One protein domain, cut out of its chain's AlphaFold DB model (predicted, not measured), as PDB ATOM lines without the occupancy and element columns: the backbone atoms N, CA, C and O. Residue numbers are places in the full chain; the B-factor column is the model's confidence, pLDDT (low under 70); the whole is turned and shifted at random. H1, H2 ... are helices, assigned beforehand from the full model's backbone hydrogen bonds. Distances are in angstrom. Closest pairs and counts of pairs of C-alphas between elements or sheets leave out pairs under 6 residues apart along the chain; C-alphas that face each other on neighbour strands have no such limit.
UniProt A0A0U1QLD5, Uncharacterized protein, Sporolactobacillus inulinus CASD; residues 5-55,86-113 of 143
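This is residues 5 to 55 and 86 to 113 of the 143 residues of an uncharacterized protein of Sporolactobacillus inulinus CASD (UniProt A0A0U1QLD5). One long helix, H4, makes the longest axis, and the shorter H1 packs on its residues 92 to 103; H2 folds back from the last residues of H1 as a helical hairpin, with the small H3 just after it, away from H4. Residues 105 to 113, of which 105 to 111 belong to H4, stick out from this body. The printed part has 79 residues with four named helices, in the order H1, H2, H3, H4, and no named strand; the class is all helix. It is only just compact, close to loose, with a radius of gyration of the C-alphas of 13.6 A, and elongated, spanning 44 by 25 by 23 A.

H1, residues 5 to 16, begins at C-alpha 5 (37.365, 15.317, -21.293) and is 16.7 A long from first to last C-alpha. H2, residues 32 to 42, is 15.3 A long and begins at C-alpha 32 (33.269, -1.328, -6.402). H3 is residues 45 to 49, 6.3 A. H4, residues 88 to 111, is 34.6 A long, ends at C-alpha 111 (44.911, 9.807, -39.301) and has a kink of 28 degrees near residue 100.

H1 touches H2 with residues 12 to 16 alone, at a shallow tilt of 29 degrees, opposite ways; their closest C-alphas, of Leu 16 and Lys 35, are 6.3 A apart. H1 touches H4 at a steep tilt of 42 degrees, opposite ways, closest at the C-alphas of Ala 11 and Val 99, 5.7 A. H2 and H4 only just touch, with 3 pairs of C-alphas within 8 A, closest at Phe 42 and Leu 93, 6.9 A; the tilt is steep, 58 degrees, the same way. H2 and H3 touch only at the corner, and only just, with 3 such pairs, closest at the C-alphas of Phe 42 and Val 48, 5.9 A. H3 is apart from H1 and H4. In H1, H2, H3 and H4 every O i to N i+4 pair is within hydrogen-bond range.

The C-alphas of Phe 26 and Gly 113, the two farthest apart, are 43.9 A apart. Residues 56 to 85 are not printed, and C-alphas 55 and 86 are 7.2 A apart across this cut. The link from H1 to H2 is long, 15 residues. Mean pLDDT of the printed part is 94.3, and no printed residue is under 70.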
ATOM      1  N   GLN A   5      38.300  15.545 -22.392       90.88
ATOM      2  CA  GLN A   5      37.365  15.317 -21.293       90.88
ATOM      3  C   GLN A   5      36.416  14.155 -21.586       90.88
ATOM      4  O   GLN A   5      36.202  13.308 -20.718       90.88
ATOM      5  N   ALA A   6      35.918  14.047 -22.819       92.50
ATOM      6  CA  ALA A   6      35.098  12.912 -23.233       92.50
ATOM      7  C   ALA A   6      35.867  11.580 -23.124       92.50
ATOM      8  O   ALA A   6      35.319  10.585 -22.647       92.50
ATOM      9  N   VAL A   7      37.155  11.562 -23.495       93.12
ATOM     10  CA  VAL A   7      38.007  10.365 -23.355       93.12
ATOM     11  C   VAL A   7      38.190   9.980 -21.884       93.12
ATOM     12  O   VAL A   7      38.114   8.796 -21.551       93.12
ATOM     13  N   LEU A   8      38.394  10.955 -20.990       92.88
ATOM     14  CA  LEU A   8      38.509  10.695 -19.552       92.88
ATOM     15  C   LEU A   8      37.215  10.112 -18.966       92.88
ATOM     16  O   LEU A   8      37.266   9.127 -18.230       92.88
ATOM     17  N   GLN A   9      36.058  10.680 -19.314       93.31
ATOM     18  CA  GLN A   9      34.755  10.195 -18.845       93.31
ATOM     19  C   GLN A   9      34.479   8.762 -19.315       93.31
ATOM     20  O   GLN A   9      34.066   7.909 -18.524       93.31
ATOM     21  N   GLU A  10      34.768   8.465 -20.582       93.94
ATOM     22  CA  GLU A  10      34.613   7.115 -21.122       93.94
ATOM     23  C   GLU A  10      35.578   6.127 -20.450       93.94
ATOM     24  O   GLU A  10      35.189   5.011 -20.097       93.94
ATOM     25  N   ALA A  11      36.823   6.539 -20.186       95.44
ATOM     26  CA  ALA A  11      37.782   5.716 -19.456       95.44
ATOM     27  C   ALA A  11      37.300   5.393 -18.035       95.44
ATOM     28  O   ALA A  11      37.387   4.237 -17.611       95.44
ATOM     29  N   GLN A  12      36.738   6.372 -17.319       95.44
ATOM     30  CA  GLN A  12      36.137   6.151 -16.002       95.44
ATOM     31  C   GLN A  12      34.979   5.154 -16.080       95.44
ATOM     32  O   GLN A  12      34.951   4.188 -15.315       95.44
ATOM     33  N   LYS A  13      34.061   5.335 -17.037       95.62
ATOM     34  CA  LYS A  13      32.915   4.441 -17.245       95.62
ATOM     35  C   LYS A  13      33.353   2.999 -17.503       95.62
ATOM     36  O   LYS A  13      32.875   2.087 -16.833       95.62
ATOM     37  N   ILE A  14      34.298   2.792 -18.420       95.50
ATOM     38  CA  ILE A  14      34.847   1.462 -18.724       95.50
ATOM     39  C   ILE A  14      35.495   0.848 -17.477       95.50
ATOM     40  O   ILE A  14      35.302  -0.334 -17.188       95.50
ATOM     41  N   CYS A  15      36.258   1.635 -16.720       96.50
ATOM     42  CA  CYS A  15      36.991   1.136 -15.561       96.50
ATOM     43  C   CYS A  15      36.095   0.827 -14.355       96.50
ATOM     44  O   CYS A  15      36.436  -0.047 -13.563       96.50
ATOM     45  N   LEU A  16      34.922   1.451 -14.220       95.75
ATOM     46  CA  LEU A  16      33.959   1.077 -13.175       95.75
ATOM     47  C   LEU A  16      33.508  -0.385 -13.293       95.75
ATOM     48  O   LEU A  16      33.326  -1.056 -12.276       95.75
ATOM     49  N   HIS A  17      33.405  -0.889 -14.524       94.69
ATOM     50  CA  HIS A  17      33.062  -2.280 -14.827       94.69
ATOM     51  C   HIS A  17      34.289  -3.191 -14.975       94.69
ATOM     52  O   HIS A  17      34.160  -4.337 -15.397       94.69
ATOM     53  N   TYR A  18      35.489  -2.717 -14.629       93.75
ATOM     54  CA  TYR A  18      36.689  -3.546 -14.679       93.75
ATOM     55  C   TYR A  18      36.614  -4.690 -13.669       93.75
ATOM     56  O   TYR A  18      36.385  -4.472 -12.478       93.75
ATOM     57  N   GLU A  19      36.879  -5.905 -14.129       93.81
ATOM     58  CA  GLU A  19      37.041  -7.072 -13.272       93.81
ATOM     59  C   GLU A  19      38.491  -7.176 -12.799       93.81
ATOM     60  O   GLU A  19      39.418  -7.407 -13.583       93.81
ATOM     61  N   CYS A  20      38.693  -6.991 -11.494       91.69
ATOM     62  CA  CYS A  20      40.004  -7.146 -10.886       91.69
ATOM     63  C   CYS A  20      40.469  -8.598 -10.995       91.69
ATOM     64  O   CYS A  20      39.703  -9.539 -10.799       91.69
ATOM     65  N   LYS A  21      41.757  -8.773 -11.286       90.75
ATOM     66  CA  LYS A  21      42.390 -10.089 -11.260       90.75
ATOM     67  C   LYS A  21      42.439 -10.613  -9.821       90.75
ATOM     68  O   LYS A  21      42.466  -9.828  -8.884       90.75
ATOM     69  N   SER A  22      42.452 -11.933  -9.672       91.12
ATOM     70  CA  SER A  22      42.436 -12.637  -8.382       91.12
ATOM     71  C   SER A  22      43.790 -13.264  -8.022       91.12
ATOM     72  O   SER A  22      43.849 -14.226  -7.257       91.12
ATOM     73  N   TYR A  23      44.889 -12.772  -8.602       94.38
ATOM     74  CA  TYR A  23      46.218 -13.282  -8.267       94.38
ATOM     75  C   TYR A  23      46.665 -12.786  -6.888       94.38
ATOM     76  O   TYR A  23      46.224 -11.752  -6.405       94.38
ATOM     77  N   ARG A  24      47.572 -13.515  -6.236       94.94
ATOM     78  CA  ARG A  24      48.122 -13.068  -4.951       94.94
ATOM     79  C   ARG A  24      49.059 -11.881  -5.154       94.94
ATOM     80  O   ARG A  24      49.957 -11.938  -5.993       94.94
ATOM     81  N   HIS A  25      48.859 -10.845  -4.350       96.88
ATOM     82  CA  HIS A  25      49.737  -9.684  -4.244       96.88
ATOM     83  C   HIS A  25      49.718  -9.152  -2.804       96.88
ATOM     84  O   HIS A  25      49.069  -9.741  -1.941       96.88
ATOM     85  N   PHE A  26      50.459  -8.081  -2.532       95.50
ATOM     86  CA  PHE A  26      50.500  -7.428  -1.220       95.50
ATOM     87  C   PHE A  26      49.228  -6.631  -0.906       95.50
ATOM     88  O   PHE A  26      48.968  -6.318   0.252       95.50
ATOM     89  N   ASP A  27      48.443  -6.296  -1.927       95.62
ATOM     90  CA  ASP A  27      47.155  -5.633  -1.804       95.62
ATOM     91  C   ASP A  27      45.994  -6.572  -2.161       95.62
ATOM     92  O   ASP A  27      46.174  -7.648  -2.735       95.62
ATOM     93  N   LEU A  28      44.780  -6.145  -1.822       95.75
ATOM     94  CA  LEU A  28      43.551  -6.859  -2.157       95.75
ATOM     95  C   LEU A  28      42.935  -6.319  -3.461       95.75
ATOM     96  O   LEU A  28      43.076  -5.126  -3.752       95.75
ATOM     97  N   PRO A  29      42.191  -7.153  -4.213       96.25
ATOM     98  CA  PRO A  29      41.369  -6.692  -5.327       96.25
ATOM     99  C   PRO A  29      40.437  -5.540  -4.925       96.25
ATOM    100  O   PRO A  29      39.837  -5.545  -3.849       96.25
ATOM    101  N   LEU A  30      40.278  -4.555  -5.812       95.94
ATOM    102  CA  LEU A  30      39.445  -3.384  -5.546       95.94
ATOM    103  C   LEU A  30      37.955  -3.743  -5.506       95.94
ATOM    104  O   LEU A  30      37.390  -4.264  -6.472       95.94
ATOM    105  N   SER A  31      37.289  -3.352  -4.419       95.69
ATOM    106  CA  SER A  31      35.826  -3.335  -4.348       95.69
ATOM    107  C   SER A  31      35.240  -2.274  -5.287       95.69
ATOM    108  O   SER A  31      35.930  -1.351  -5.721       95.69
ATOM    109  N   ASN A  32      33.935  -2.339  -5.569       95.31
ATOM    110  CA  ASN A  32      33.269  -1.328  -6.402       95.31
ATOM    111  C   ASN A  32      33.394   0.095  -5.829       95.31
ATOM    112  O   ASN A  32      33.525   1.055  -6.587       95.31
ATOM    113  N   LYS A  33      33.398   0.234  -4.496       95.69
ATOM    114  CA  LYS A  33      33.674   1.514  -3.829       95.69
ATOM    115  C   LYS A  33      35.133   1.931  -4.037       95.69
ATOM    116  O   LYS A  33      35.376   3.040  -4.498       95.69
ATOM    117  N   GLY A  34      36.075   1.012  -3.814       95.75
ATOM    118  CA  GLY A  34      37.502   1.259  -4.030       95.75
ATOM    119  C   GLY A  34      37.818   1.717  -5.455       95.75
ATOM    120  O   GLY A  34      38.571   2.666  -5.633       95.75
ATOM    121  N   LYS A  35      37.185   1.123  -6.478       96.75
ATOM    122  CA  LYS A  35      37.334   1.562  -7.878       96.75
ATOM    123  C   LYS A  35      36.922   3.023  -8.066       96.75
ATOM    124  O   LYS A  35      37.656   3.778  -8.695       96.75
ATOM    125  N   LYS A  36      35.776   3.436  -7.510       96.38
ATOM    126  CA  LYS A  36      35.307   4.832  -7.588       96.38
ATOM    127  C   LYS A  36      36.299   5.794  -6.937       96.38
ATOM    128  O   LYS A  36      36.589   6.840  -7.511       96.38
ATOM    129  N   ASP A  37      36.824   5.434  -5.770       95.31
ATOM    130  CA  ASP A  37      37.773   6.273  -5.035       95.31
ATOM    131  C   ASP A  37      39.115   6.383  -5.777       95.31
ATOM    132  O   ASP A  37      39.634   7.485  -5.953       95.31
ATOM    133  N   GLN A  38      39.628   5.270  -6.314       96.00
ATOM    134  CA  GLN A  38      40.839   5.266  -7.139       96.00
ATOM    135  C   GLN A  38      40.668   6.091  -8.424       96.00
ATOM    136  O   GLN A  38      41.551   6.869  -8.766       96.00
ATOM    137  N   LEU A  39      39.522   6.004  -9.111       96.25
ATOM    138  CA  LEU A  39      39.288   6.778 -10.339       96.25
ATOM    139  C   LEU A  39      39.296   8.296 -10.111       96.25
ATOM    140  O   LEU A  39      39.784   9.023 -10.973       96.25
ATOM    141  N   LYS A  40      38.819   8.774  -8.953       94.12
ATOM    142  CA  LYS A  40      38.925  10.196  -8.574       94.12
ATOM    143  C   LYS A  40      40.381  10.632  -8.404       94.12
ATOM    144  O   LYS A  40      40.743  11.742  -8.785       94.12
ATOM    145  N   LEU A  41      41.218   9.755  -7.848       94.69
ATOM    146  CA  LEU A  41      42.651  10.008  -7.716       94.69
ATOM    147  C   LEU A  41      43.317  10.029  -9.096       94.69
ATOM    148  O   LEU A  41      44.051  10.962  -9.408       94.69
ATOM    149  N   PHE A  42      43.021   9.038  -9.940       94.31
ATOM    150  CA  PHE A  42      43.647   8.875 -11.255       94.31
ATOM    151  C   PHE A  42      43.284   9.983 -12.246       94.31
ATOM    152  O   PHE A  42      44.057  10.261 -13.160       94.31
ATOM    153  N   SER A  43      42.136  10.646 -12.074       90.38
ATOM    154  CA  SER A  43      41.780  11.817 -12.883       90.38
ATOM    155  C   SER A  43      42.643  13.051 -12.611       90.38
ATOM    156  O   SER A  43      42.595  13.989 -13.402       90.38
ATOM    157  N   ASN A  44      43.438  13.065 -11.535       93.06
ATOM    158  CA  ASN A  44      44.371  14.146 -11.235       93.06
ATOM    159  C   ASN A  44      45.826  13.705 -11.522       93.06
ATOM    160  O   ASN A  44      46.408  12.958 -10.728       93.06
ATOM    161  N   PRO A  45      46.455  14.199 -12.606       90.94
ATOM    162  CA  PRO A  45      47.820  13.824 -12.972       90.94
ATOM    163  C   PRO A  45      48.865  14.104 -11.886       90.94
ATOM    164  O   PRO A  45      49.843  13.365 -11.776       90.94
ATOM    165  N   ASP A  46      48.680  15.139 -11.065       94.19
ATOM    166  CA  ASP A  46      49.648  15.488 -10.021       94.19
ATOM    167  C   ASP A  46      49.593  14.532  -8.827       94.19
ATOM    168  O   ASP A  46      50.613  14.300  -8.175       94.19
ATOM    169  N   LEU A  47      48.432  13.917  -8.578       93.56
ATOM    170  CA  LEU A  47      48.319  12.815  -7.624       93.56
ATOM    171  C   LEU A  47      48.926  11.532  -8.192       93.56
ATOM    172  O   LEU A  47      49.605  10.812  -7.464       93.56
ATOM    173  N   VAL A  48      48.749  11.275  -9.492       93.88
ATOM    174  CA  VAL A  48      49.320  10.097 -10.162       93.88
ATOM    175  C   VAL A  48      50.849  10.127 -10.154       93.88
ATOM    176  O   VAL A  48      51.470   9.113  -9.858       93.88
ATOM    177  N   LYS A  49      51.479  11.289 -10.371       93.00
ATOM    178  CA  LYS A  49      52.947  11.441 -10.261       93.00
ATOM    179  C   LYS A  49      53.494  11.070  -8.878       93.00
ATOM    180  O   LYS A  49      54.642  10.659  -8.765       93.00
ATOM    181  N   LYS A  50      52.689  11.255  -7.828       94.50
ATOM    182  CA  LYS A  50      53.035  10.943  -6.433       94.50
ATOM    183  C   LYS A  50      52.492   9.583  -5.991       94.50
ATOM    184  O   LYS A  50      52.604   9.235  -4.816       94.50
ATOM    185  N   TYR A  51      51.865   8.837  -6.899       94.00
ATOM    186  CA  TYR A  51      51.246   7.565  -6.583       94.00
ATOM    187  C   TYR A  51      52.306   6.557  -6.155       94.00
ATOM    188  O   TYR A  51      53.316   6.352  -6.829       94.00
ATOM    189  N   ARG A  52      52.082   5.920  -5.008       94.06
ATOM    190  CA  ARG A  52      53.020   4.937  -4.475       94.06
ATOM    191  C   ARG A  52      52.735   3.572  -5.085       94.06
ATOM    192  O   ARG A  52      51.887   2.839  -4.583       94.06
ATOM    193  N   HIS A  53      53.488   3.241  -6.125       94.56
ATOM    194  CA  HIS A  53      53.466   1.918  -6.741       94.56
ATOM    195  C   HIS A  53      54.040   0.851  -5.808       94.56
ATOM    196  O   HIS A  53      55.025   1.083  -5.102       94.56
ATOM    197  N   LEU A  54      53.433  -0.334  -5.826       96.56
ATOM    198  CA  LEU A  54      53.964  -1.504  -5.136       96.56
ATOM    199  C   LEU A  54      54.941  -2.255  -6.053       96.56
ATOM    200  O   LEU A  54      54.822  -2.195  -7.280       96.56
ATOM    201  N   PRO A  55      55.915  -2.990  -5.488       96.56
ATOM    202  CA  PRO A  55      56.843  -3.768  -6.296       96.56
ATOM    203  C   PRO A  55      56.109  -4.855  -7.094       96.56
ATOM    204  O   PRO A  55      55.137  -5.459  -6.633       96.56
ATOM    205  N   ALA A  86      51.753  -6.846 -11.464       97.00
ATOM    206  CA  ALA A  86      51.502  -5.570 -10.795       97.00
ATOM    207  C   ALA A  86      50.578  -5.782  -9.586       97.00
ATOM    208  O   ALA A  86      49.856  -6.778  -9.543       97.00
ATOM    209  N   SER A  87      50.539  -4.845  -8.639       97.25
ATOM    210  CA  SER A  87      49.499  -4.870  -7.600       97.25
ATOM    211  C   SER A  87      48.103  -4.728  -8.205       97.25
ATOM    212  O   SER A  87      47.960  -4.336  -9.367       97.25
ATOM    213  N   HIS A  88      47.054  -5.066  -7.462       97.19
ATOM    214  CA  HIS A  88      45.685  -4.913  -7.955       97.19
ATOM    215  C   HIS A  88      45.352  -3.448  -8.250       97.19
ATOM    216  O   HIS A  88      44.695  -3.149  -9.251       97.19
ATOM    217  N   HIS A  89      45.830  -2.541  -7.400       96.06
ATOM    218  CA  HIS A  89      45.649  -1.104  -7.555       96.06
ATOM    219  C   HIS A  89      46.469  -0.555  -8.733       96.06
ATOM    220  O   HIS A  89      45.923   0.171  -9.566       96.06
ATOM    221  N   ASP A  90      47.731  -0.976  -8.880       96.50
ATOM    222  CA  ASP A  90      48.571  -0.588 -10.022       96.50
ATOM    223  C   ASP A  90      48.022  -1.139 -11.342       96.50
ATOM    224  O   ASP A  90      47.964  -0.430 -12.343       96.50
ATOM    225  N   ALA A  91      47.551  -2.388 -11.362       96.69
ATOM    226  CA  ALA A  91      46.896  -2.965 -12.532       96.69
ATOM    227  C   ALA A  91      45.647  -2.163 -12.935       96.69
ATOM    228  O   ALA A  91      45.380  -1.995 -14.126       96.69
ATOM    229  N   PHE A  92      44.895  -1.646 -11.959       97.38
ATOM    230  CA  PHE A  92      43.737  -0.799 -12.220       97.38
ATOM    231  C   PHE A  92      44.128   0.576 -12.780       97.38
ATOM    232  O   PHE A  92      43.524   1.027 -13.754       97.38
ATOM    233  N   LEU A  93      45.178   1.200 -12.242       96.69
ATOM    234  CA  LEU A  93      45.759   2.433 -12.782       96.69
ATOM    235  C   LEU A  93      46.235   2.247 -14.229       96.69
ATOM    236  O   LEU A  93      45.871   3.023 -15.114       96.69
ATOM    237  N   LEU A  94      47.005   1.187 -14.490       95.81
ATOM    238  CA  LEU A  94      47.488   0.854 -15.830       95.81
ATOM    239  C   LEU A  94      46.322   0.608 -16.789       95.81
ATOM    240  O   LEU A  94      46.362   1.066 -17.928       95.81
ATOM    241  N   LYS A  95      45.255  -0.062 -16.336       96.38
ATOM    242  CA  LYS A  95      44.041  -0.250 -17.136       96.38
ATOM    243  C   LYS A  95      43.389   1.085 -17.497       96.38
ATOM    244  O   LYS A  95      43.028   1.263 -18.660       96.38
ATOM    245  N   TYR A  96      43.251   2.000 -16.538       97.06
ATOM    246  CA  TYR A  96      42.665   3.323 -16.761       97.06
ATOM    247  C   TYR A  96      43.427   4.105 -17.836       97.06
ATOM    248  O   TYR A  96      42.840   4.511 -18.841       97.06
ATOM    249  N   TYR A  97      44.749   4.206 -17.702       96.00
ATOM    250  CA  TYR A  97      45.576   4.891 -18.695       96.00
ATOM    251  C   TYR A  97      45.660   4.154 -20.033       96.00
ATOM    252  O   TYR A  97      45.694   4.802 -21.076       96.00
ATOM    253  N   ALA A  98      45.619   2.819 -20.046       95.19
ATOM    254  CA  ALA A  98      45.581   2.053 -21.289       95.19
ATOM    255  C   ALA A  98      44.326   2.363 -22.121       95.19
ATOM    256  O   ALA A  98      44.413   2.429 -23.344       95.19
ATOM    257  N   VAL A  99      43.168   2.587 -21.485       94.69
ATOM    258  CA  VAL A  99      41.940   2.980 -22.197       94.69
ATOM    259  C   VAL A  99      42.098   4.362 -22.839       94.69
ATOM    260  O   VAL A  99      41.774   4.523 -24.015       94.69
ATOM    261  N   ILE A 100      42.648   5.327 -22.097       94.94
ATOM    262  CA  ILE A 100      42.900   6.693 -22.580       94.94
ATOM    263  C   ILE A 100      43.874   6.664 -23.766       94.94
ATOM    264  O   ILE A 100      43.563   7.157 -24.849       94.94
ATOM    265  N   LEU A 101      45.038   6.034 -23.583       94.12
ATOM    266  CA  LEU A 101      46.080   5.956 -24.606       94.12
ATOM    267  C   LEU A 101      45.613   5.188 -25.842       94.12
ATOM    268  O   LEU A 101      45.925   5.597 -26.954       94.12
ATOM    269  N   SER A 102      44.830   4.120 -25.668       92.81
ATOM    270  CA  SER A 102      44.269   3.367 -26.791       92.81
ATOM    271  C   SER A 102      43.362   4.238 -27.662       92.81
ATOM    272  O   SER A 102      43.452   4.148 -28.883       92.81
ATOM    273  N   SER A 103      42.547   5.123 -27.075       92.62
ATOM    274  CA  SER A 103      41.712   6.057 -27.848       92.62
ATOM    275  C   SER A 103      42.556   6.994 -28.719       92.62
ATOM    276  O   SER A 103      42.291   7.133 -29.916       92.62
ATOM    277  N   PHE A 104      43.614   7.582 -28.153       92.88
ATOM    278  CA  PHE A 104      44.523   8.451 -28.903       92.88
ATOM    279  C   PHE A 104      45.331   7.693 -29.956       92.88
ATOM    280  O   PHE A 104      45.510   8.192 -31.066       92.88
ATOM    281  N   TYR A 105      45.782   6.483 -29.631       91.69
ATOM    282  CA  TYR A 105      46.539   5.634 -30.541       91.69
ATOM    283  C   TYR A 105      45.713   5.219 -31.763       91.69
ATOM    284  O   TYR A 105      46.183   5.364 -32.886       91.69
ATOM    285  N   GLU A 106      44.471   4.765 -31.570       90.19
ATOM    286  CA  GLU A 106      43.589   4.382 -32.682       90.19
ATOM    287  C   GLU A 106      43.330   5.557 -33.626       90.19
ATOM    288  O   GLU A 106      43.355   5.395 -34.845       90.19
ATOM    289  N   LYS A 107      43.144   6.757 -33.068       89.94
ATOM    290  CA  LYS A 107      43.015   7.967 -33.873       89.94
ATOM    291  C   LYS A 107      44.293   8.260 -34.658       89.94
ATOM    292  O   LYS A 107      44.223   8.486 -35.858       89.94
ATOM    293  N   TYR A 108      45.447   8.247 -33.997       91.44
ATOM    294  CA  TYR A 108      46.733   8.497 -34.649       91.44
ATOM    295  C   TYR A 108      46.967   7.542 -35.826       91.44
ATOM    296  O   TYR A 108      47.356   7.965 -36.910       91.44
ATOM    297  N   VAL A 109      46.696   6.255 -35.617       89.62
ATOM    298  CA  VAL A 109      46.840   5.203 -36.626       89.62
ATOM    299  C   VAL A 109      45.907   5.427 -37.819       89.62
ATOM    300  O   VAL A 109      46.335   5.256 -38.962       89.62
ATOM    301  N   TYR A 110      44.663   5.841 -37.564       89.12
ATOM    302  CA  TYR A 110      43.702   6.206 -38.604       89.12
ATOM    303  C   TYR A 110      44.156   7.444 -39.391       89.12
ATOM    304  O   TYR A 110      44.279   7.381 -40.611       89.12
ATOM    305  N   ASP A 111      44.494   8.533 -38.696       91.88
ATOM    306  CA  ASP A 111      44.911   9.807 -39.301       91.88
ATOM    307  C   ASP A 111      46.205   9.667 -40.127       91.88
ATOM    308  O   ASP A 111      46.440  10.428 -41.063       91.88
ATOM    309  N   LYS A 112      47.063   8.695 -39.790       91.44
ATOM    310  CA  LYS A 112      48.307   8.390 -40.514       91.44
ATOM    311  C   LYS A 112      48.150   7.364 -41.637       91.44
ATOM    312  O   LYS A 112      49.142   7.069 -42.294       91.44
ATOM    313  N   GLY A 113      46.954   6.815 -41.856       88.75
ATOM    314  CA  GLY A 113      46.714   5.822 -42.908       88.75
ATOM    315  C   GLY A 113      47.424   4.483 -42.679       88.75
ATOM    316  O   GLY A 113      47.609   3.718 -43.616       88.75
TER     317      GLY A 113